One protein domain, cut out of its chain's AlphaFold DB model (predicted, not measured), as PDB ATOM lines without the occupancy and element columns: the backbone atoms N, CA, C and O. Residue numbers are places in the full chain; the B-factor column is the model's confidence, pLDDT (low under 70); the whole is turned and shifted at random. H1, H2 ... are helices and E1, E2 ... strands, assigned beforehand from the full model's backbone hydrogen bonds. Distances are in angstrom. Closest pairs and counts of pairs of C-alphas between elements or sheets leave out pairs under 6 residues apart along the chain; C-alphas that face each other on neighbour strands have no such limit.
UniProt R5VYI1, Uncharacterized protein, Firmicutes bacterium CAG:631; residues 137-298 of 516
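What this domain is: This is residues 137 to 298 of the 516 residues of an uncharacterized protein of Firmicutes bacterium CAG:631 (UniProt R5VYI1). Two strongly curled sheets, each like part of a barrel, lie end to end along the longest axis, six strands in one and four in the other, and the chain passes between them where E4 runs on into E5. Loops fill much of the rest, one short helix, H1, grazes the smaller sheet, and residues 295 to 298 stick out as a tail. The printed part has 162 residues, in the order E1 E2 H1 E3 E4 E5 E6 E7 E8 E9 E10; the class is mostly strand, though under half of the residues are in named elements. The larger sheet, E6 E5 E9 E10 E7 E8, is mixed, and the smaller, E2 E1 E3 E4, is antiparallel. The whole is compact, with a radius of gyration of the C-alphas of 17.1 A, yet elongated, spanning 57 by 35 by 32 A.

Where its parts are: In the larger sheet, E5 is residues 217 to 225, 25.3 A long, from C-alpha 217 at (21.325, 35.237, -6.337). E6 is residues 232 to 236, E9 270 to 275, E7 251 to 253, E8 259 to 261 and E10 286 to 288, which ends at C-alpha 288 (30.071, 32.955, -15.290). In the smaller sheet, E1 is residues 138 to 148, 30.7 A, from (1.212, 17.712, -8.545); E2 is 156 to 160, E3 182 to 189, 21.1 A, and E4 206 to 214, 21.5 A. H1 is residues 169 to 172.

How they stand to each other: E5 is antiparallel to E9, with N 219 and O 273 2.9 A apart, and to E6 in a hairpin, with N 224 and O 233 at 2.9 A. E9 and E10 form a hairpin, N 272 to O 288 being 2.8 A. E10 and E7 are parallel, N 253 to O 287 being 2.8 A, and E7 and E8 are a hairpin, N 252 to O 260 being 2.8 A. E4 bends by 69 degrees at residue 209 and runs on into E5 at 58 degrees. In the hairpin E3 and E4, N 184 and O 212 are 2.8 A apart. E1 has staggered pairing, with E3 over 138 to 143, N 140 to O 185 at 2.9 A, and with E2 over 144 to 148, N 147 to O 157 at 2.8 A. The closest C-alphas of E1 and E10 are those of His 146 and Gly 286, 7.4 A apart. E2, H1 and E3 make a split strand-helix-strand unit, with E1 between the two strands and a left-handed crossover. H1 is too short for an O i to N i+4 pair; its one O i to N i+3 pair is within range.

The domain as a whole: The C-alphas farthest apart, of Gly 189 and Gly 228, are 57.6 A apart. The printed part has no cut. The links E3 to E4 and E6 to E7 are long. Mean pLDDT of the printed part is 82.9; residues under 70 include 170 to 173 and 294 to 298.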
ATOM      1  N   PHE A 137      -3.437  18.515  -8.766       64.06
ATOM      2  CA  PHE A 137      -2.212  19.155  -9.230       64.06
ATOM      3  C   PHE A 137      -1.039  18.618  -8.420       64.06
ATOM      4  O   PHE A 137      -0.998  18.757  -7.197       64.06
ATOM      5  N   GLN A 138      -0.070  18.058  -9.119       80.69
ATOM      6  CA  GLN A 138       1.212  17.712  -8.545       80.69
ATOM      7  C   GLN A 138       2.132  18.929  -8.627       80.69
ATOM      8  O   GLN A 138       2.033  19.753  -9.541       80.69
ATOM      9  N   ILE A 139       3.006  19.048  -7.631       81.69
ATOM     10  CA  ILE A 139       4.070  20.047  -7.596       81.69
ATOM     11  C   ILE A 139       5.386  19.291  -7.703       81.69
ATOM     12  O   ILE A 139       5.666  18.403  -6.897       81.69
ATOM     13  N   LEU A 140       6.180  19.652  -8.701       89.88
ATOM     14  CA  LEU A 140       7.533  19.164  -8.897       89.88
ATOM     15  C   LEU A 140       8.495  20.336  -8.717       89.88
ATOM     16  O   LEU A 140       8.443  21.297  -9.479       89.88
ATOM     17  N   ASN A 141       9.392  20.220  -7.741       90.19
ATOM     18  CA  ASN A 141      10.490  21.163  -7.574       90.19
ATOM     19  C   ASN A 141      11.731  20.598  -8.258       90.19
ATOM     20  O   ASN A 141      12.185  19.493  -7.939       90.19
ATOM     21  N   VAL A 142      12.282  21.356  -9.195       92.25
ATOM     22  CA  VAL A 142      13.498  20.998  -9.927       92.25
ATOM     23  C   VAL A 142      14.493  22.142  -9.890       92.25
ATOM     24  O   VAL A 142      14.112  23.307  -9.903       92.25
ATOM     25  N   THR A 143      15.777  21.810  -9.842       92.50
ATOM     26  CA  THR A 143      16.859  22.792  -9.821       92.50
ATOM     27  C   THR A 143      17.588  22.790 -11.156       92.50
ATOM     28  O   THR A 143      17.880  21.723 -11.710       92.50
ATOM     29  N   VAL A 144      17.896  23.980 -11.664       93.00
ATOM     30  CA  VAL A 144      18.743  24.165 -12.842       93.00
ATOM     31  C   VAL A 144      20.185  23.837 -12.482       93.00
ATOM     32  O   VAL A 144      20.721  24.320 -11.484       93.00
ATOM     33  N   MET A 145      20.833  23.038 -13.314       90.88
ATOM     34  CA  MET A 145      22.244  22.689 -13.192       90.88
ATOM     35  C   MET A 145      22.891  22.594 -14.568       90.88
ATOM     36  O   MET A 145      22.204  22.405 -15.569       90.88
ATOM     37  N   HIS A 146      24.216  22.682 -14.601       89.00
ATOM     38  CA  HIS A 146      24.994  22.575 -15.829       89.00
ATOM     39  C   HIS A 146      25.747  21.255 -15.898       89.00
ATOM     40  O   HIS A 146      26.402  20.841 -14.941       89.00
ATOM     41  N   ASP A 147      25.685  20.623 -17.060       84.81
ATOM     42  CA  ASP A 147      26.576  19.553 -17.477       84.81
ATOM     43  C   ASP A 147      27.720  20.164 -18.293       84.81
ATOM     44  O   ASP A 147      27.507  20.735 -19.362       84.81
ATOM     45  N   TYR A 148      28.940  20.069 -17.768       85.38
ATOM     46  CA  TYR A 148      30.137  20.650 -18.375       85.38
ATOM     47  C   TYR A 148      30.801  19.656 -19.334       85.38
ATOM     48  O   TYR A 148      31.909  19.167 -19.105       85.38
ATOM     49  N   GLY A 149      30.102  19.347 -20.423       74.25
ATOM     50  CA  GLY A 149      30.621  18.573 -21.547       74.25
ATOM     51  C   GLY A 149      30.647  17.054 -21.370       74.25
ATOM     52  O   GLY A 149      31.295  16.367 -22.160       74.25
ATOM     53  N   MET A 150      29.941  16.523 -20.372       77.56
ATOM     54  CA  MET A 150      29.733  15.083 -20.183       77.56
ATOM     55  C   MET A 150      28.654  14.540 -21.132       77.56
ATOM     56  O   MET A 150      28.751  13.389 -21.560       77.56
ATOM     57  N   TYR A 151      27.659  15.355 -21.501       75.69
ATOM     58  CA  TYR A 151      26.671  15.016 -22.535       75.69
ATOM     59  C   TYR A 151      27.150  15.384 -23.947       75.69
ATOM     60  O   TYR A 151      27.181  14.531 -24.835       75.69
ATOM     61  N   ILE A 152      27.560  16.641 -24.156       71.12
ATOM     62  CA  ILE A 152      28.113  17.127 -25.429       71.12
ATOM     63  C   ILE A 152      29.529  17.635 -25.184       71.12
ATOM     64  O   ILE A 152      29.720  18.717 -24.641       71.12
ATOM     65  N   SER A 153      30.529  16.872 -25.622       78.50
ATOM     66  CA  SER A 153      31.941  17.221 -25.434       78.50
ATOM     67  C   SER A 153      32.242  18.674 -25.826       78.50
ATOM     68  O   SER A 153      32.035  19.073 -26.972       78.50
ATOM     69  N   GLY A 154      32.792  19.440 -24.882       73.38
ATOM     70  CA  GLY A 154      33.224  20.826 -25.093       73.38
ATOM     71  C   GLY A 154      32.108  21.873 -25.102       73.38
ATOM     72  O   GLY A 154      32.405  23.039 -25.349       73.38
ATOM     73  N   LYS A 155      30.855  21.492 -24.826       74.81
ATOM     74  CA  LYS A 155      29.725  22.419 -24.685       74.81
ATOM     75  C   LYS A 155      29.021  22.226 -23.354       74.81
ATOM     76  O   LYS A 155      28.906  21.099 -22.873       74.81
ATOM     77  N   VAL A 156      28.537  23.316 -22.768       79.94
ATOM     78  CA  VAL A 156      27.653  23.212 -21.606       79.94
ATOM     79  C   VAL A 156      26.281  22.688 -22.039       79.94
ATOM     80  O   VAL A 156      25.812  22.971 -23.138       79.94
ATOM     81  N   THR A 157      25.620  21.908 -21.189       81.06
ATOM     82  CA  THR A 157      24.200  21.567 -21.351       81.06
ATOM     83  C   THR A 157      23.443  21.932 -20.081       81.06
ATOM     84  O   THR A 157      23.778  21.450 -19.000       81.06
ATOM     85  N   THR A 158      22.402  22.753 -20.208       86.00
ATOM     86  CA  THR A 158      21.513  23.103 -19.093       86.00
ATOM     87  C   THR A 158      20.533  21.962 -18.820       86.00
ATOM     88  O   THR A 158      19.839  21.495 -19.726       86.00
ATOM     89  N   LEU A 159      20.453  21.523 -17.565       86.56
ATOM     90  CA  LEU A 159      19.631  20.404 -17.107       86.56
ATOM     91  C   LEU A 159      18.734  20.811 -15.930       86.56
ATOM     92  O   LEU A 159      19.049  21.724 -15.171       86.56
ATOM     93  N   LEU A 160      17.647  20.063 -15.732       87.69
ATOM     94  CA  LEU A 160      16.744  20.164 -14.583       87.69
ATOM     95  C   LEU A 160      16.834  18.880 -13.751       87.69
ATOM     96  O   LEU A 160      16.386  17.816 -14.190       87.69
ATOM     97  N   ASN A 161      17.441  18.950 -12.563       87.25
ATOM     98  CA  ASN A 161      17.745  17.773 -11.730       87.25
ATOM     99  C   ASN A 161      18.424  16.624 -12.513       87.25
ATOM    100  O   ASN A 161      18.107  15.455 -12.312       87.25
ATOM    101  N   GLY A 162      19.331  16.956 -13.438       81.06
ATOM    102  CA  GLY A 162      20.051  15.978 -14.264       81.06
ATOM    103  C   GLY A 162      19.281  15.465 -15.487       81.06
ATOM    104  O   GLY A 162      19.751  14.552 -16.165       81.06
ATOM    105  N   ASN A 163      18.115  16.037 -15.792       82.06
ATOM    106  CA  ASN A 163      17.316  15.702 -16.972       82.06
ATOM    107  C   ASN A 163      17.395  16.812 -18.027       82.06
ATOM    108  O   ASN A 163      17.488  17.989 -17.676       82.06
ATOM    109  N   LEU A 164      17.309  16.450 -19.310       80.88
ATOM    110  CA  LEU A 164      17.159  17.423 -20.401       80.88
ATOM    111  C   LEU A 164      15.871  18.215 -20.217       80.88
ATOM    112  O   LEU A 164      14.855  17.610 -19.909       80.88
ATOM    113  N   ILE A 165      15.888  19.525 -20.462       80.62
ATOM    114  CA  ILE A 165      14.681  20.362 -20.420       80.62
ATOM    115  C   ILE A 165      13.610  19.773 -21.361       80.62
ATOM    116  O   ILE A 165      13.877  19.520 -22.533       80.62
ATOM    117  N   TRP A 166      12.404  19.533 -20.836       82.50
ATOM    118  CA  TRP A 166      11.314  18.818 -21.527       82.50
ATOM    119  C   TRP A 166      10.081  19.691 -21.809       82.50
ATOM    120  O   TRP A 166       9.001  19.181 -22.091       82.50
ATOM    121  N   PHE A 167      10.232  21.007 -21.702       74.81
ATOM    122  CA  PHE A 167       9.224  22.013 -22.033       74.81
ATOM    123  C   PHE A 167       9.926  23.250 -22.592       74.81
ATOM    124  O   PHE A 167      11.127  23.423 -22.394       74.81
ATOM    125  N   ASN A 168       9.197  24.130 -23.269       72.94
ATOM    126  CA  ASN A 168       9.750  25.381 -23.774       72.94
ATOM    127  C   ASN A 168       9.679  26.473 -22.683       72.94
ATOM    128  O   ASN A 168       8.575  26.901 -22.348       72.94
ATOM    129  N   PRO A 169      10.802  26.964 -22.116       72.56
ATOM    130  CA  PRO A 169      10.763  27.949 -21.026       72.56
ATOM    131  C   PRO A 169      10.084  29.272 -21.419       72.56
ATOM    132  O   PRO A 169       9.436  29.910 -20.587       72.56
ATOM    133  N   SER A 170      10.171  29.657 -22.697       64.06
ATOM    134  CA  SER A 170       9.609  30.919 -23.194       64.06
ATOM    135  C   SER A 170       8.077  30.976 -23.111       64.06
ATOM    136  O   SER A 170       7.522  32.044 -22.857       64.06
ATOM    137  N   GLU A 171       7.393  29.831 -23.210       62.53
ATOM    138  CA  GLU A 171       5.933  29.719 -23.041       62.53
ATOM    139  C   GLU A 171       5.471  30.063 -21.619       62.53
ATOM    140  O   GLU A 171       4.318  30.437 -21.411       62.53
ATOM    141  N   TYR A 172       6.385  29.996 -20.648       66.31
ATOM    142  CA  TYR A 172       6.136  30.294 -19.238       66.31
ATOM    143  C   TYR A 172       6.781  31.615 -18.800       66.31
ATOM    144  O   TYR A 172       6.896  31.880 -17.605       66.31
ATOM    145  N   GLY A 173       7.202  32.456 -19.754       61.34
ATOM    146  CA  GLY A 173       7.828  33.752 -19.475       61.34
ATOM    147  C   GLY A 173       9.245  33.651 -18.905       61.34
ATOM    148  O   GLY A 173       9.724  34.600 -18.289       61.34
ATOM    149  N   ILE A 174       9.918  32.514 -19.089       73.12
ATOM    150  CA  ILE A 174      11.279  32.285 -18.602       73.12
ATOM    151  C   ILE A 174      12.256  32.602 -19.734       73.12
ATOM    152  O   ILE A 174      12.310  31.894 -20.739       73.12
ATOM    153  N   HIS A 175      13.020  33.681 -19.571       69.94
ATOM    154  CA  HIS A 175      13.940  34.178 -20.600       69.94
ATOM    155  C   HIS A 175      15.334  33.546 -20.534       69.94
ATOM    156  O   HIS A 175      15.967  33.346 -21.565       69.94
ATOM    157  N   GLU A 176      15.811  33.226 -19.331       82.00
ATOM    158  CA  GLU A 176      17.123  32.624 -19.100       82.00
ATOM    159  C   GLU A 176      17.038  31.692 -17.887       82.00
ATOM    160  O   GLU A 176      16.418  32.035 -16.880       82.00
ATOM    161  N   LEU A 177      17.659  30.514 -17.987       87.12
ATOM    162  CA  LEU A 177      17.810  29.569 -16.882       87.12
ATOM    163  C   LEU A 177      19.260  29.598 -16.404       87.12
ATOM    164  O   LEU A 177      20.181  29.304 -17.169       87.12
ATOM    165  N   VAL A 178      19.465  29.926 -15.133       92.50
ATOM    166  CA  VAL A 178      20.790  30.026 -14.512       92.50
ATOM    167  C   VAL A 178      20.939  28.880 -13.514       92.50
ATOM    168  O   VAL A 178      19.992  28.539 -12.809       92.50
ATOM    169  N   ALA A 179      22.121  28.267 -13.430       92.69
ATOM    170  CA  ALA A 179      22.368  27.199 -12.467       92.69
ATOM    171  C   ALA A 179      22.063  27.672 -11.037       92.69
ATOM    172  O   ALA A 179      22.435  28.778 -10.647       92.69
ATOM    173  N   GLY A 180      21.386  26.833 -10.259       91.81
ATOM    174  CA  GLY A 180      20.888  27.173  -8.926       91.81
ATOM    175  C   GLY A 180      19.478  27.771  -8.899       91.81
ATOM    176  O   GLY A 180      18.926  27.919  -7.809       91.81
ATOM    177  N   ASP A 181      18.872  28.076 -10.052       94.19
ATOM    178  CA  ASP A 181      17.443  28.403 -10.117       94.19
ATOM    179  C   ASP A 181      16.596  27.213  -9.689       94.19
ATOM    180  O   ASP A 181      16.875  26.071 -10.059       94.19
ATOM    181  N   GLU A 182      15.537  27.480  -8.929       94.56
ATOM    182  CA  GLU A 182      14.540  26.478  -8.565       94.56
ATOM    183  C   GLU A 182      13.237  26.764  -9.306       94.56
ATOM    184  O   GLU A 182      12.680  27.858  -9.222       94.56
ATOM    185  N   LEU A 183      12.754  25.771 -10.043       89.94
ATOM    186  CA  LEU A 183      11.487  25.816 -10.753       89.94
ATOM    187  C   LEU A 183      10.471  24.992  -9.967       89.94
ATOM    188  O   LEU A 183      10.676  23.800  -9.722       89.94
ATOM    189  N   ILE A 184       9.362  25.630  -9.609       88.56
ATOM    190  CA  ILE A 184       8.194  25.001  -8.999       88.56
ATOM    191  C   ILE A 184       7.189  24.763 -10.123       88.56
ATOM    192  O   ILE A 184       6.482  25.674 -10.560       88.56
ATOM    193  N   ILE A 185       7.152  23.532 -10.622       85.12
ATOM    194  CA  ILE A 185       6.306  23.134 -11.746       85.12
ATOM    195  C   ILE A 185       5.007  22.555 -11.203       85.12
ATOM    196  O   ILE A 185       5.000  21.514 -10.542       85.12
ATOM    197  N   LYS A 186       3.892  23.207 -11.520       80.62
ATOM    198  CA  LYS A 186       2.550  22.709 -11.221       80.62
ATOM    199  C   LYS A 186       1.994  22.000 -12.446       80.62
ATOM    200  O   LYS A 186       1.875  22.616 -13.502       80.62
ATOM    201  N   TYR A 187       1.615  20.733 -12.311       79.56
ATOM    202  CA  TYR A 187       1.163  19.924 -13.446       79.56
ATOM    203  C   TYR A 187       0.064  18.928 -13.074       79.56
ATOM    204  O   TYR A 187      -0.172  18.645 -11.899       79.56
ATOM    205  N   THR A 188      -0.611  18.396 -14.087       69.75
ATOM    206  CA  THR A 188      -1.489  17.220 -13.989       69.75
ATOM    207  C   THR A 188      -0.926  16.082 -14.848       69.75
ATOM    208  O   THR A 188      -0.060  16.300 -15.696       69.75
ATOM    209  N   GLY A 189      -1.367  14.845 -14.611       74.56
ATOM    210  CA  GLY A 189      -0.817  13.660 -15.283       74.56
ATOM    211  C   GLY A 189       0.306  12.987 -14.486       74.56
ATOM    212  O   GLY A 189       0.281  12.980 -13.255       74.56
ATOM    213  N   LYS A 190       1.279  12.367 -15.160       79.38
ATOM    214  CA  LYS A 190       2.320  11.536 -14.541       79.38
ATOM    215  C   LYS A 190       3.723  11.992 -14.938       79.38
ATOM    216  O   LYS A 190       4.075  11.977 -16.113       79.38
ATOM    217  N   TYR A 191       4.546  12.296 -13.936       82.56
ATOM    218  CA  TYR A 191       5.979  12.518 -14.115       82.56
ATOM    219  C   TYR A 191       6.703  11.168 -14.236       82.56
ATOM    220  O   TYR A 191       6.795  10.411 -13.269       82.56
ATOM    221  N   GLU A 192       7.183  10.844 -15.436       81.62
ATOM    222  CA  GLU A 192       7.987   9.649 -15.705       81.62
ATOM    223  C   GLU A 192       9.344  10.044 -16.282       81.62
ATOM    224  O   GLU A 192       9.420  10.700 -17.322       81.62
ATOM    225  N   VAL A 193      10.404   9.589 -15.617       80.88
ATOM    226  CA  VAL A 193      11.791   9.779 -16.039       80.88
ATOM    227  C   VAL A 193      12.315   8.466 -16.607       80.88
ATOM    228  O   VAL A 193      12.194   7.415 -15.979       80.88
ATOM    229  N   GLN A 194      12.915   8.521 -17.789       79.38
ATOM    230  CA  GLN A 194      13.730   7.437 -18.320       79.38
ATOM    231  C   GLN A 194      15.107   7.486 -17.654       79.38
ATOM    232  O   GLN A 194      15.762   8.529 -17.671       79.38
ATOM    233  N   GLU A 195      15.547   6.359 -17.091       79.81
ATOM    234  CA  GLU A 195      16.845   6.213 -16.420       79.81
ATOM    235  C   GLU A 195      18.010   6.197 -17.433       79.81
ATOM    236  O   GLU A 195      18.664   5.181 -17.666       79.81
ATOM    237  N   THR A 196      18.257   7.339 -18.068       78.69
ATOM    238  CA  THR A 196      19.408   7.614 -18.937       78.69
ATOM    239  C   THR A 196      20.233   8.765 -18.366       78.69
ATOM    240  O   THR A 196      19.777   9.466 -17.465       78.69
ATOM    241  N   TYR A 197      21.443   8.985 -18.887       74.19
ATOM    242  CA  TYR A 197      22.215  10.195 -18.594       74.19
ATOM    243  C   TYR A 197      22.440  11.032 -19.867       74.19
ATOM    244  O   TYR A 197      23.026  10.508 -20.819       74.19
ATOM    245  N   PRO A 198      22.025  12.313 -19.886       83.56
ATOM    246  CA  PRO A 198      21.059  12.923 -18.970       83.56
ATOM    247  C   PRO A 198      19.703  12.198 -19.009       83.56
ATOM    248  O   PRO A 198      19.385  11.481 -19.969       83.56
ATOM    249  N   GLY A 199      18.902  12.362 -17.959       76.31
ATOM    250  CA  GLY A 199      17.569  11.763 -17.899       76.31
ATOM    251  C   GLY A 199      16.611  12.413 -18.900       76.31
ATOM    252  O   GLY A 199      16.797  13.561 -19.315       76.31
ATOM    253  N   ARG A 200      15.584  11.672 -19.322       78.75
ATOM    254  CA  ARG A 200      14.546  12.169 -20.241       78.75
ATOM    255  C   ARG A 200      13.178  12.035 -19.604       78.75
ATOM    256  O   ARG A 200      12.804  10.944 -19.182       78.75
ATOM    257  N   VAL A 201      12.426  13.126 -19.567       78.75
ATOM    258  CA  VAL A 201      11.056  13.133 -19.050       78.75
ATOM    259  C   VAL A 201      10.086  12.898 -20.201       78.75
ATOM    260  O   VAL A 201      10.209  13.518 -21.256       78.75
ATOM    261  N   ASN A 202       9.118  12.005 -20.006       74.25
ATOM    262  CA  ASN A 202       8.036  11.817 -20.967       74.25
ATOM    263  C   ASN A 202       6.990  12.932 -20.803       74.25
ATOM    264  O   ASN A 202       6.048  12.793 -20.019       74.25
ATOM    265  N   ALA A 203       7.186  14.036 -21.525       65.44
ATOM    266  CA  ALA A 203       6.327  15.216 -21.450       65.44
ATOM    267  C   ALA A 203       4.880  14.941 -21.897       65.44
ATOM    268  O   ALA A 203       3.968  15.555 -21.361       65.44
ATOM    269  N   ASP A 204       4.633  13.960 -22.775       70.38
ATOM    270  CA  ASP A 204       3.283  13.654 -23.287       70.38
ATOM    271  C   ASP A 204       2.315  13.171 -22.195       70.38
ATOM    272  O   ASP A 204       1.092  13.238 -22.342       70.38
ATOM    273  N   LYS A 205       2.861  12.670 -21.081       69.62
ATOM    274  CA  LYS A 205       2.092  12.207 -19.921       69.62
ATOM    275  C   LYS A 205       1.846  13.301 -18.886       69.62
ATOM    276  O   LYS A 205       1.233  13.015 -17.858       69.62
ATOM    277  N   MET A 206       2.323  14.517 -19.123       72.06
ATOM    278  CA  MET A 206       2.308  15.618 -18.169       72.06
ATOM    279  C   MET A 206       1.741  16.879 -18.820       72.06
ATOM    280  O   MET A 206       2.183  17.297 -19.880       72.06
ATOM    281  N   ASP A 207       0.774  17.513 -18.162       74.50
ATOM    282  CA  ASP A 207       0.194  18.784 -18.599       74.50
ATOM    283  C   ASP A 207       0.596  19.894 -17.618       74.50
ATOM    284  O   ASP A 207       0.072  19.991 -16.500       74.50
ATOM    285  N   ILE A 208       1.588  20.696 -18.014       74.06
ATOM    286  CA  ILE A 208       2.139  21.782 -17.197       74.06
ATOM    287  C   ILE A 208       1.145  22.942 -17.163       74.06
ATOM    288  O   ILE A 208       0.760  23.500 -18.181       74.06
ATOM    289  N   GLN A 209       0.752  23.338 -15.956       77.38
ATOM    290  CA  GLN A 209      -0.223  24.405 -15.726       77.38
ATOM    291  C   GLN A 209       0.450  25.749 -15.467       77.38
ATOM    292  O   GLN A 209      -0.069  26.791 -15.860       77.38
ATOM    293  N   SER A 210       1.558  25.728 -14.728       72.31
ATOM    294  CA  SER A 210       2.355  26.907 -14.412       72.31
ATOM    295  C   SER A 210       3.748  26.496 -13.958       72.31
ATOM    296  O   SER A 210       3.945  25.398 -13.429       72.31
ATOM    297  N   ILE A 211       4.697  27.411 -14.128       78.38
ATOM    298  CA  ILE A 211       6.053  27.291 -13.605       78.38
ATOM    299  C   ILE A 211       6.360  28.588 -12.870       78.38
ATOM    300  O   ILE A 211       6.347  29.654 -13.481       78.38
ATOM    301  N   ASP A 212       6.625  28.492 -11.572       82.50
ATOM    302  CA  ASP A 212       7.157  29.608 -10.794       82.50
ATOM    303  C   ASP A 212       8.676  29.443 -10.677       82.50
ATOM    304  O   ASP A 212       9.162  28.352 -10.370       82.50
ATOM    305  N   VAL A 213       9.429  30.518 -10.916       86.50
ATOM    306  CA  VAL A 213      10.897  30.508 -10.839       86.50
ATOM    307  C   VAL A 213      11.354  31.243  -9.586       86.50
ATOM    308  O   VAL A 213      11.055  32.422  -9.388       86.50
ATOM    309  N   ILE A 214      12.121  30.556  -8.746       90.44
ATOM    310  CA  ILE A 214      12.905  31.164  -7.676       90.44
ATOM    311  C   ILE A 214      14.317  31.363  -8.213       90.44
ATOM    312  O   ILE A 214      15.148  30.456  -8.208       90.44
ATOM    313  N   GLU A 215      14.569  32.582  -8.670       92.75
ATOM    314  CA  GLU A 215      15.859  32.996  -9.207       92.75
ATOM    315  C   GLU A 215      16.977  32.936  -8.157       92.75
ATOM    316  O   GLU A 215      16.870  33.553  -7.090       92.75
ATOM    317  N   ALA A 216      18.080  32.270  -8.492       93.06
ATOM    318  CA  ALA A 216      19.347  32.297  -7.772       93.06
ATOM    319  C   ALA A 216      19.883  33.728  -7.617       93.06
ATOM    320  O   ALA A 216      19.688  34.581  -8.486       93.06
ATOM    321  N   ASP A 217      20.589  33.987  -6.519       92.12
ATOM    322  CA  ASP A 217      21.325  35.237  -6.337       92.12
ATOM    323  C   ASP A 217      22.606  35.228  -7.174       92.12
ATOM    324  O   ASP A 217      23.277  34.203  -7.273       92.12
ATOM    325  N   ILE A 218      22.971  36.384  -7.732       93.75
ATOM    326  CA  ILE A 218      24.230  36.573  -8.458       93.75
ATOM    327  C   ILE A 218      25.204  37.362  -7.584       93.75
ATOM    328  O   ILE A 218      24.879  38.446  -7.095       93.75
ATOM    329  N   VAL A 219      26.402  36.816  -7.387       93.44
ATOM    330  CA  VAL A 219      27.434  37.355  -6.493       93.44
ATOM    331  C   VAL A 219      28.765  37.459  -7.224       93.44
ATOM    332  O   VAL A 219      29.161  36.546  -7.936       93.44
ATOM    333  N   GLU A 220      29.495  38.548  -7.010       95.56
ATOM    334  CA  GLU A 220      30.814  38.749  -7.611       95.56
ATOM    335  C   GLU A 220      31.930  38.061  -6.816       95.56
ATOM    336  O   GLU A 220      32.026  38.169  -5.587       95.56
ATOM    337  N   PHE A 221      32.820  37.403  -7.547       94.38
ATOM    338  CA  PHE A 221      34.056  36.800  -7.069       94.38
ATOM    339  C   PHE A 221      35.232  37.350  -7.874       94.38
ATOM    340  O   PHE A 221      35.103  37.654  -9.055       94.38
ATOM    341  N   SER A 222      36.398  37.452  -7.250       93.44
ATOM    342  CA  SER A 222      37.656  37.766  -7.919       93.44
ATOM    343  C   SER A 222      38.574  36.555  -7.921       93.44
ATOM    344  O   SER A 222      38.690  35.850  -6.916       93.44
ATOM    345  N   VAL A 223      39.252  36.331  -9.042       92.94
ATOM    346  CA  VAL A 223      40.327  35.343  -9.147       92.94
ATOM    347  C   VAL A 223      41.601  35.954  -8.565       92.94
ATOM    348  O   VAL A 223      42.147  36.894  -9.135       92.94
ATOM    349  N   LEU A 224      42.084  35.457  -7.429       90.19
ATOM    350  CA  LEU A 224      43.244  36.016  -6.727       90.19
ATOM    351  C   LEU A 224      44.254  34.935  -6.365       90.19
ATOM    352  O   LEU A 224      43.879  33.806  -6.070       90.19
ATOM    353  N   THR A 225      45.535  35.292  -6.314       87.94
ATOM    354  CA  THR A 225      46.571  34.377  -5.823       87.94
ATOM    355  C   THR A 225      46.305  33.992  -4.367       87.94
ATOM    356  O   THR A 225      46.124  34.860  -3.506       87.94
ATOM    357  N   ILE A 226      46.307  32.691  -4.068       85.00
ATOM    358  CA  ILE A 226      46.153  32.200  -2.695       85.00
ATOM    359  C   ILE A 226      47.399  32.614  -1.892       85.00
ATOM    360  O   ILE A 226      48.522  32.337  -2.324       85.00
ATOM    361  N   PRO A 227      47.252  33.251  -0.712       80.12
ATOM    362  CA  PRO A 227      48.396  33.691   0.081       80.12
ATOM    363  C   PRO A 227      49.387  32.553   0.364       80.12
ATOM    364  O   PRO A 227      49.057  31.576   1.032       80.12
ATOM    365  N   GLY A 228      50.623  32.698  -0.125       77.75
ATOM    366  CA  GLY A 228      51.686  31.702   0.057       77.75
ATOM    367  C   GLY A 228      51.680  30.540  -0.945       77.75
ATOM    368  O   GLY A 228      52.479  29.620  -0.778       77.75
ATOM    369  N   SER A 229      50.834  30.585  -1.977       79.38
ATOM    370  CA  SER A 229      50.810  29.637  -3.096       79.38
ATOM    371  C   SER A 229      51.027  30.364  -4.429       79.38
ATOM    372  O   SER A 229      50.869  31.579  -4.516       79.38
ATOM    373  N   ASN A 230      51.380  29.609  -5.469       78.38
ATOM    374  CA  ASN A 230      51.346  30.082  -6.857       78.38
ATOM    375  C   ASN A 230      49.999  29.770  -7.538       78.38
ATOM    376  O   ASN A 230      49.841  30.021  -8.729       78.38
ATOM    377  N   GLU A 231      49.059  29.175  -6.804       86.06
ATOM    378  CA  GLU A 231      47.728  28.827  -7.290       86.06
ATOM    379  C   GLU A 231      46.774  30.019  -7.169       86.06
ATOM    380  O   GLU A 231      46.836  30.803  -6.215       86.06
ATOM    381  N   LEU A 232      45.873  30.135  -8.142       87.62
ATOM    382  CA  LEU A 232      44.771  31.085  -8.102       87.62
ATOM    383  C   LEU A 232      43.588  30.462  -7.356       87.62
ATOM    384  O   LEU A 232      43.309  29.274  -7.486       87.62
ATOM    385  N   GLY A 233      42.896  31.279  -6.571       88.50
ATOM    386  CA  GLY A 233      41.688  30.944  -5.832       88.50
ATOM    387  C   GLY A 233      40.540  31.881  -6.200       88.50
ATOM    388  O   GLY A 233      40.749  32.995  -6.682       88.50
ATOM    389  N   LEU A 234      39.317  31.430  -5.942       91.69
ATOM    390  CA  LEU A 234      38.111  32.252  -6.008       91.69
ATOM    391  C   LEU A 234      37.902  32.947  -4.660       91.69
ATOM    392  O   LEU A 234      37.801  32.294  -3.625       91.69
ATOM    393  N   VAL A 235      37.831  34.275  -4.662       91.19
ATOM    394  CA  VAL A 235      37.602  35.071  -3.451       91.19
ATOM    395  C   VAL A 235      36.357  35.931  -3.657       91.19
ATOM    396  O   VAL A 235      36.361  36.768  -4.559       91.19
ATOM    397  N   PRO A 236      35.285  35.763  -2.864       92.50
ATOM    398  CA  PRO A 236      34.100  36.602  -2.998       92.50
ATOM    399  C   PRO A 236      34.437  38.061  -2.684       92.50
ATOM    400  O   PRO A 236      35.178  38.352  -1.743       92.50
ATOM    401  N   ILE A 237      33.866  38.988  -3.453       91.75
ATOM    402  CA  ILE A 237      34.037  40.428  -3.215       91.75
ATOM    403  C   ILE A 237      33.375  40.837  -1.892       91.75
ATOM    404  O   ILE A 237      33.928  41.626  -1.124       91.75
ATOM    405  N   ASP A 238      32.201  40.272  -1.598       90.62
ATOM    406  CA  ASP A 238      31.506  40.468  -0.328       90.62
ATOM    407  C   ASP A 238      31.861  39.350   0.664       90.62
ATOM    408  O   ASP A 238      31.511  38.180   0.493       90.62
ATOM    409  N   SER A 239      32.515  39.749   1.757       89.12
ATOM    410  CA  SER A 239      32.987  38.859   2.822       89.12
ATOM    411  C   SER A 239      31.906  37.987   3.473       89.12
ATOM    412  O   SER A 239      32.238  36.955   4.063       89.12
ATOM    413  N   LYS A 240      30.615  38.339   3.359       89.94
ATOM    414  CA  LYS A 240      29.529  37.485   3.873       89.94
ATOM    415  C   LYS A 240      29.464  36.124   3.169       89.94
ATOM    416  O   LYS A 240      28.911  35.184   3.734       89.94
ATOM    417  N   TYR A 241      30.064  36.005   1.982       89.69
ATOM    418  CA  TYR A 241      30.128  34.771   1.201       89.69
ATOM    419  C   TYR A 241      31.433  33.975   1.381       89.69
ATOM    420  O   TYR A 241      31.641  32.991   0.683       89.69
ATOM    421  N   ASN A 242      32.309  34.342   2.327       87.00
ATOM    422  CA  ASN A 242      33.617  33.689   2.515       87.00
ATOM    423  C   ASN A 242      33.557  32.175   2.800       87.00
ATOM    424  O   ASN A 242      34.525  31.473   2.535       87.00
ATOM    425  N   ASN A 243      32.441  31.662   3.327       87.75
ATOM    426  CA  ASN A 243      32.257  30.238   3.641       87.75
ATOM    427  C   ASN A 243      31.511  29.491   2.526       87.75
ATOM    428  O   ASN A 243      30.635  28.671   2.810       87.75
ATOM    429  N   TYR A 244      31.795  29.825   1.268       90.00
ATOM    430  CA  TYR A 244      31.113  29.213   0.139       90.00
ATOM    431  C   TYR A 244      31.572  27.768  -0.107       90.00
ATOM    432  O   TYR A 244      32.718  27.400   0.152       90.00
ATOM    433  N   LEU A 245      30.669  26.949  -0.643       89.62
ATOM    434  CA  LEU A 245      30.959  25.629  -1.190       89.62
ATOM    435  C   LEU A 245      30.926  25.718  -2.715       89.62
ATOM    436  O   LEU A 245      29.892  26.054  -3.287       89.62
ATOM    437  N   LEU A 246      32.040  25.391  -3.364       87.88
ATOM    438  CA  LEU A 246      32.123  25.344  -4.820       87.88
ATOM    439  C   LEU A 246      31.644  23.987  -5.334       87.88
ATOM    440  O   LEU A 246      32.266  22.965  -5.035       87.88
ATOM    441  N   LEU A 247      30.565  23.975  -6.116       73.81
ATOM    442  CA  LEU A 247      30.203  22.811  -6.917       73.81
ATOM    443  C   LEU A 247      30.869  22.884  -8.300       73.81
ATOM    444  O   LEU A 247      31.356  23.931  -8.722       73.81
ATOM    445  N   ASN A 248      30.907  21.748  -8.999       71.25
ATOM    446  CA  ASN A 248      31.311  21.655 -10.410       71.25
ATOM    447  C   ASN A 248      32.783  21.991 -10.704       71.25
ATOM    448  O   ASN A 248      33.098  22.558 -11.744       71.25
ATOM    449  N   GLU A 249      33.691  21.662  -9.780       81.50
ATOM    450  CA  GLU A 249      35.149  21.827  -9.933       81.50
ATOM    451  C   GLU A 249      35.633  23.243 -10.317       81.50
ATOM    452  O   GLU A 249      36.797  23.419 -10.685       81.50
ATOM    453  N   GLY A 250      34.769  24.257 -10.217       88.00
ATOM    454  CA  GLY A 250      35.093  25.631 -10.581       88.00
ATOM    455  C   GLY A 250      35.122  25.922 -12.083       88.00
ATOM    456  O   GLY A 250      35.860  26.813 -12.512       88.00
ATOM    457  N   TYR A 251      34.351  25.193 -12.892       93.69
ATOM    458  CA  TYR A 251      34.144  25.569 -14.290       93.69
ATOM    459  C   TYR A 251      33.329  26.860 -14.409       93.69
ATOM    460  O   TYR A 251      32.260  27.000 -13.819       93.69
ATOM    461  N   VAL A 252      33.855  27.791 -15.197       93.19
ATOM    462  CA  VAL A 252      33.258  29.082 -15.535       93.19
ATOM    463  C   VAL A 252      32.671  28.978 -16.935       93.19
ATOM    464  O   VAL A 252      33.372  28.570 -17.861       93.19
ATOM    465  N   LEU A 253      31.397  29.328 -17.065       90.75
ATOM    466  CA  LEU A 253      30.658  29.377 -18.316       90.75
ATOM    467  C   LEU A 253      30.841  30.740 -18.989       90.75
ATOM    468  O   LEU A 253      30.636  31.788 -18.369       90.75
ATOM    469  N   SER A 254      31.185  30.701 -20.268       85.44
ATOM    470  CA  SER A 254      31.226  31.858 -21.147       85.44
ATOM    471  C   SER A 254      29.922  32.005 -21.927       85.44
ATOM    472  O   SER A 254      29.130  31.072 -22.071       85.44
ATOM    473  N   GLN A 255      29.692  33.208 -22.442       80.44
ATOM    474  CA  GLN A 255      28.457  33.576 -23.136       80.44
ATOM    475  C   GLN A 255      28.209  32.798 -24.444       80.44
ATOM    476  O   GLN A 255      27.088  32.748 -24.942       80.44
ATOM    477  N   ASP A 256      29.256  32.194 -25.004       75.38
ATOM    478  CA  ASP A 256      29.237  31.349 -26.199       75.38
ATOM    479  C   ASP A 256      29.059  29.849 -25.883       75.38
ATOM    480  O   ASP A 256      29.322  29.008 -26.742       75.38
ATOM    481  N   GLU A 257      28.620  29.519 -24.663       75.19
ATOM    482  CA  GLU A 257      28.400  28.155 -24.151       75.19
ATOM    483  C   GLU A 257      29.677  27.317 -23.952       75.19
ATOM    484  O   GLU A 257      29.609  26.127 -23.613       75.19
ATOM    485  N   THR A 258      30.854  27.925 -24.128       84.19
ATOM    486  CA  THR A 258      32.135  27.299 -23.794       84.19
ATOM    487  C   THR A 258      32.442  27.446 -22.309       84.19
ATOM    488  O   THR A 258      31.872  28.280 -21.608       84.19
ATOM    489  N   PHE A 259      33.336  26.609 -21.787       90.69
ATOM    490  CA  PHE A 259      33.692  26.661 -20.376       90.69
ATOM    491  C   PHE A 259      35.156  26.311 -20.141       90.69
ATOM    492  O   PHE A 259      35.767  25.527 -20.873       90.69
ATOM    493  N   LYS A 260      35.724  26.881 -19.081       91.88
ATOM    494  CA  LYS A 260      37.090  26.598 -18.620       91.88
ATOM    495  C   LYS A 260      37.192  26.806 -17.110       91.88
ATOM    496  O   LYS A 260      36.296  27.391 -16.508       91.88
ATOM    497  N   LYS A 261      38.243  26.305 -16.461       93.12
ATOM    498  CA  LYS A 261      38.394  26.452 -15.004       93.12
ATOM    499  C   LYS A 261      38.732  27.896 -14.628       93.12
ATOM    500  O   LYS A 261      39.409  28.603 -15.374       93.12
ATOM    501  N   TYR A 262      38.253  28.338 -13.466       92.62
ATOM    502  CA  TYR A 262      38.464  29.708 -12.980       92.62
ATOM    503  C   TYR A 262      39.950  30.086 -12.860       92.62
ATOM    504  O   TYR A 262      40.315  31.233 -13.096       92.62
ATOM    505  N   ASP A 263      40.816  29.123 -12.540       90.50
ATOM    506  CA  ASP A 263      42.268  29.296 -12.408       90.50
ATOM    507  C   ASP A 263      42.985  29.466 -13.760       90.50
ATOM    508  O   ASP A 263      44.177  29.769 -13.808       90.50
ATOM    509  N   GLN A 264      42.255  29.332 -14.869       90.38
ATOM    510  CA  GLN A 264      42.716  29.636 -16.224       90.38
ATOM    511  C   GLN A 264      42.381  31.077 -16.647       90.38
ATOM    512  O   GLN A 264      42.701  31.479 -17.772       90.38
ATOM    513  N   TYR A 265      41.719  31.859 -15.786       90.62
ATOM    514  CA  TYR A 265      41.513  33.292 -15.989       90.62
ATOM    515  C   TYR A 265      42.660  34.107 -15.371       90.62
ATOM    516  O   TYR A 265      43.267  33.677 -14.389       90.62
ATOM    517  N   PRO A 266      42.975  35.294 -15.927       88.62
ATOM    518  CA  PRO A 266      43.959  36.190 -15.335       88.62
ATOM    519  C   PRO A 266      43.628  36.561 -13.884       88.62
ATOM    520  O   PRO A 266      42.467  36.699 -13.498       88.62
ATOM    521  N   GLU A 267      44.668  36.801 -13.087       89.38
ATOM    522  CA  GLU A 267      44.491  37.361 -11.750       89.38
ATOM    523  C   GLU A 267      43.716  38.691 -11.826       89.38
ATOM    524  O   GLU A 267      43.944  39.519 -12.713       89.38
ATOM    525  N   LYS A 268      42.829  38.907 -10.854       87.38
ATOM    526  CA  LYS A 268      41.891  40.029 -10.712       87.38
ATOM    527  C   LYS A 268      40.718  40.023 -11.689       87.38
ATOM    528  O   LYS A 268      39.933  40.970 -11.657       87.38
ATOM    529  N   THR A 269      40.541  38.986 -12.510       91.19
ATOM    530  CA  THR A 269      39.286  38.804 -13.254       91.19
ATOM    531  C   THR A 269      38.112  38.701 -12.279       91.19
ATOM    532  O   THR A 269      38.206  38.015 -11.258       91.19
ATOM    533  N   ILE A 270      37.023  39.407 -12.592       93.56
ATOM    534  CA  ILE A 270      35.748  39.305 -11.882       93.56
ATOM    535  C   ILE A 270      34.909  38.231 -12.562       93.56
ATOM    536  O   ILE A 270      34.759  38.241 -13.781       93.56
ATOM    537  N   LEU A 271      34.386  37.316 -11.758       95.62
ATOM    538  CA  LEU A 271      33.479  36.253 -12.152       95.62
ATOM    539  C   LEU A 271      32.181  36.398 -11.362       95.62
ATOM    540  O   LEU A 271      32.176  36.888 -10.232       95.62
ATOM    541  N   TYR A 272      31.086  35.937 -11.943       95.94
ATOM    542  CA  TYR A 272      29.762  35.986 -11.344       95.94
ATOM    543  C   TYR A 272      29.368  34.573 -10.933       95.94
ATOM    544  O   TYR A 272      29.356  33.664 -11.753       95.94
ATOM    545  N   ALA A 273      29.081  34.372  -9.656       94.69
ATOM    546  CA  ALA A 273      28.628  33.108  -9.101       94.69
ATOM    547  C   ALA A 273      27.114  33.136  -8.901       94.69
ATOM    548  O   ALA A 273      26.589  34.120  -8.374       94.69
ATOM    549  N   SER A 274      26.426  32.054  -9.263       94.81
ATOM    550  CA  SER A 274      25.012  31.862  -8.942       94.81
ATOM    551  C   SER A 274      24.843  31.021  -7.675       94.81
ATOM    552  O   SER A 274      25.480  29.975  -7.506       94.81
ATOM    553  N   LEU A 275      24.010  31.510  -6.753       93.00
ATOM    554  CA  LEU A 275      23.770  30.905  -5.444       93.00
ATOM    555  C   LEU A 275      22.270  30.608  -5.250       93.00
ATOM    556  O   LEU A 275      21.454  31.533  -5.312       93.00
ATOM    557  N   PRO A 276      21.874  29.354  -4.962       91.56
ATOM    558  CA  PRO A 276      20.475  28.986  -4.780       91.56
ATOM    559  C   PRO A 276      19.925  29.536  -3.455       91.56
ATOM    560  O   PRO A 276      20.496  29.313  -2.383       91.56
ATOM    561  N   LYS A 277      18.763  30.198  -3.503       87.12
ATOM    562  CA  LYS A 277      18.151  30.868  -2.333       87.12
ATOM    563  C   LYS A 277      17.625  29.914  -1.258       87.12
ATOM    564  O   LYS A 277      17.552  30.283  -0.087       87.12
ATOM    565  N   THR A 278      17.237  28.701  -1.636       78.69
ATOM    566  CA  THR A 278      16.427  27.804  -0.793       78.69
ATOM    567  C   THR A 278      17.240  26.801   0.026       78.69
ATOM    568  O   THR A 278      16.708  26.184   0.946       78.69
ATOM    569  N   THR A 279      18.544  26.659  -0.230       71.50
ATOM    570  CA  THR A 279      19.372  25.612   0.404       71.50
ATOM    571  C   THR A 279      19.893  25.971   1.799       71.50
ATOM    572  O   THR A 279      20.434  25.110   2.491       71.50
ATOM    573  N   GLY A 280      19.789  27.240   2.217       70.19
ATOM    574  CA  GLY A 280      20.362  27.739   3.476       70.19
ATOM    575  C   GLY A 280      21.898  27.686   3.550       70.19
ATOM    576  O   GLY A 280      22.474  28.048   4.575       70.19
ATOM    577  N   SER A 281      22.563  27.248   2.476       77.88
ATOM    578  CA  SER A 281      24.014  27.126   2.344       77.88
ATOM    579  C   SER A 281      24.530  28.097   1.281       77.88
ATOM    580  O   SER A 281      23.858  28.328   0.279       77.88
ATOM    581  N   ILE A 282      25.721  28.665   1.481       87.69
ATOM    582  CA  ILE A 282      26.380  29.512   0.475       87.69
ATOM    583  C   ILE A 282      27.015  28.572  -0.553       87.69
ATOM    584  O   ILE A 282      28.193  28.242  -0.469       87.69
ATOM    585  N   ARG A 283      26.209  28.041  -1.464       90.81
ATOM    586  CA  ARG A 283      26.637  27.067  -2.470       90.81
ATOM    587  C   ARG A 283      26.736  27.756  -3.821       90.81
ATOM    588  O   ARG A 283      25.811  28.455  -4.200       90.81
ATOM    589  N   VAL A 284      27.857  27.598  -4.509       92.75
ATOM    590  CA  VAL A 284      28.047  28.125  -5.863       92.75
ATOM    591  C   VAL A 284      27.667  27.026  -6.843       92.75
ATOM    592  O   VAL A 284      28.386  26.029  -6.945       92.75
ATOM    593  N   ASP A 285      26.540  27.206  -7.531       91.56
ATOM    594  CA  ASP A 285      25.978  26.224  -8.470       91.56
ATOM    595  C   ASP A 285      26.433  26.483  -9.912       91.56
ATOM    596  O   ASP A 285      26.514  25.553 -10.714       91.56
ATOM    597  N   GLY A 286      26.787  27.728 -10.228       93.19
ATOM    598  CA  GLY A 286      27.375  28.130 -11.500       93.19
ATOM    599  C   GLY A 286      28.357  29.282 -11.324       93.19
ATOM    600  O   GLY A 286      28.237  30.089 -10.401       93.19
ATOM    601  N   LEU A 287      29.335  29.353 -12.224       95.25
ATOM    602  CA  LEU A 287      30.245  30.483 -12.385       95.25
ATOM    603  C   LEU A 287      30.171  30.974 -13.825       95.25
ATOM    604  O   LEU A 287      30.088  30.161 -14.742       95.25
ATOM    605  N   TYR A 288      30.248  32.284 -14.010       94.62
ATOM    606  CA  TYR A 288      30.071  32.955 -15.290       94.62
ATOM    607  C   TYR A 288      31.108  34.070 -15.443       94.62
ATOM    608  O   TYR A 288      31.436  34.750 -14.467       94.62
ATOM    609  N   ASP A 289      31.629  34.280 -16.650       92.94
ATOM    610  CA  ASP A 289      32.489  35.440 -16.960       92.94
ATOM    611  C   ASP A 289      31.713  36.652 -17.504       92.94
ATOM    612  O   ASP A 289      32.278  37.725 -17.723       92.94
ATOM    613  N   TYR A 290      30.400  36.497 -17.631       88.62
ATOM    614  CA  TYR A 290      29.418  37.538 -17.886       88.62
ATOM    615  C   TYR A 290      28.412  37.568 -16.733       88.62
ATOM    616  O   TYR A 290      28.282  36.593 -15.995       88.62
ATOM    617  N   LYS A 291      27.694  38.678 -16.558       88.62
ATOM    618  CA  LYS A 291      26.671  38.794 -15.516       88.62
ATOM    619  C   LYS A 291      25.347  38.208 -16.026       88.62
ATOM    620  O   LYS A 291      24.739  38.818 -16.909       88.62
ATOM    621  N   PRO A 292      24.877  37.059 -15.505       83.69
ATOM    622  CA  PRO A 292      23.619  36.462 -15.952       83.69
ATOM    623  C   PRO A 292      22.445  37.388 -15.626       83.69
ATOM    624  O   PRO A 292      22.489  38.098 -14.615       83.69
ATOM    625  N   ARG A 293      21.395  37.379 -16.456       73.12
ATOM    626  CA  ARG A 293      20.189  38.228 -16.331       73.12
ATOM    627  C   ARG A 293      20.403  39.735 -16.377       73.12
ATOM    628  O   ARG A 293      19.439  40.494 -16.251       73.12
ATOM    629  N   GLU A 294      21.633  40.210 -16.545       68.31
ATOM    630  CA  GLU A 294      21.833  41.609 -16.874       68.31
ATOM    631  C   GLU A 294      21.333  41.808 -18.301       68.31
ATOM    632  O   GLU A 294      21.809  41.170 -19.239       68.31
ATOM    633  N   THR A 295      20.313  42.652 -18.454       44.91
ATOM    634  CA  THR A 295      19.784  43.010 -19.764       44.91
ATOM    635  C   THR A 295      20.904  43.709 -20.522       44.91
ATOM    636  O   THR A 295      21.168  44.895 -20.318       44.91
ATOM    637  N   ILE A 296      21.601  42.965 -21.374       42.97
ATOM    638  CA  ILE A 296      22.508  43.551 -22.349       42.97
ATOM    639  C   ILE A 296      21.632  44.454 -23.200       42.97
ATOM    640  O   ILE A 296      20.578  44.030 -23.676       42.97
ATOM    641  N   SER A 297      22.018  45.725 -23.292       33.97
ATOM    642  CA  SER A 297      21.300  46.746 -24.046       33.97
ATOM    643  C   SER A 297      20.852  46.187 -25.397       33.97
ATOM    644  O   SER A 297      21.703  45.890 -26.231       33.97
ATOM    645  N   SER A 298      19.533  46.012 -25.529       37.28
ATOM    646  CA  SER A 298      18.763  45.647 -26.721       37.28
ATOM    647  C   SER A 298      19.600  45.212 -27.924       37.28
ATOM    648  O   SER A 298      19.969  46.040 -28.761       37.28
TER     649      SER A 298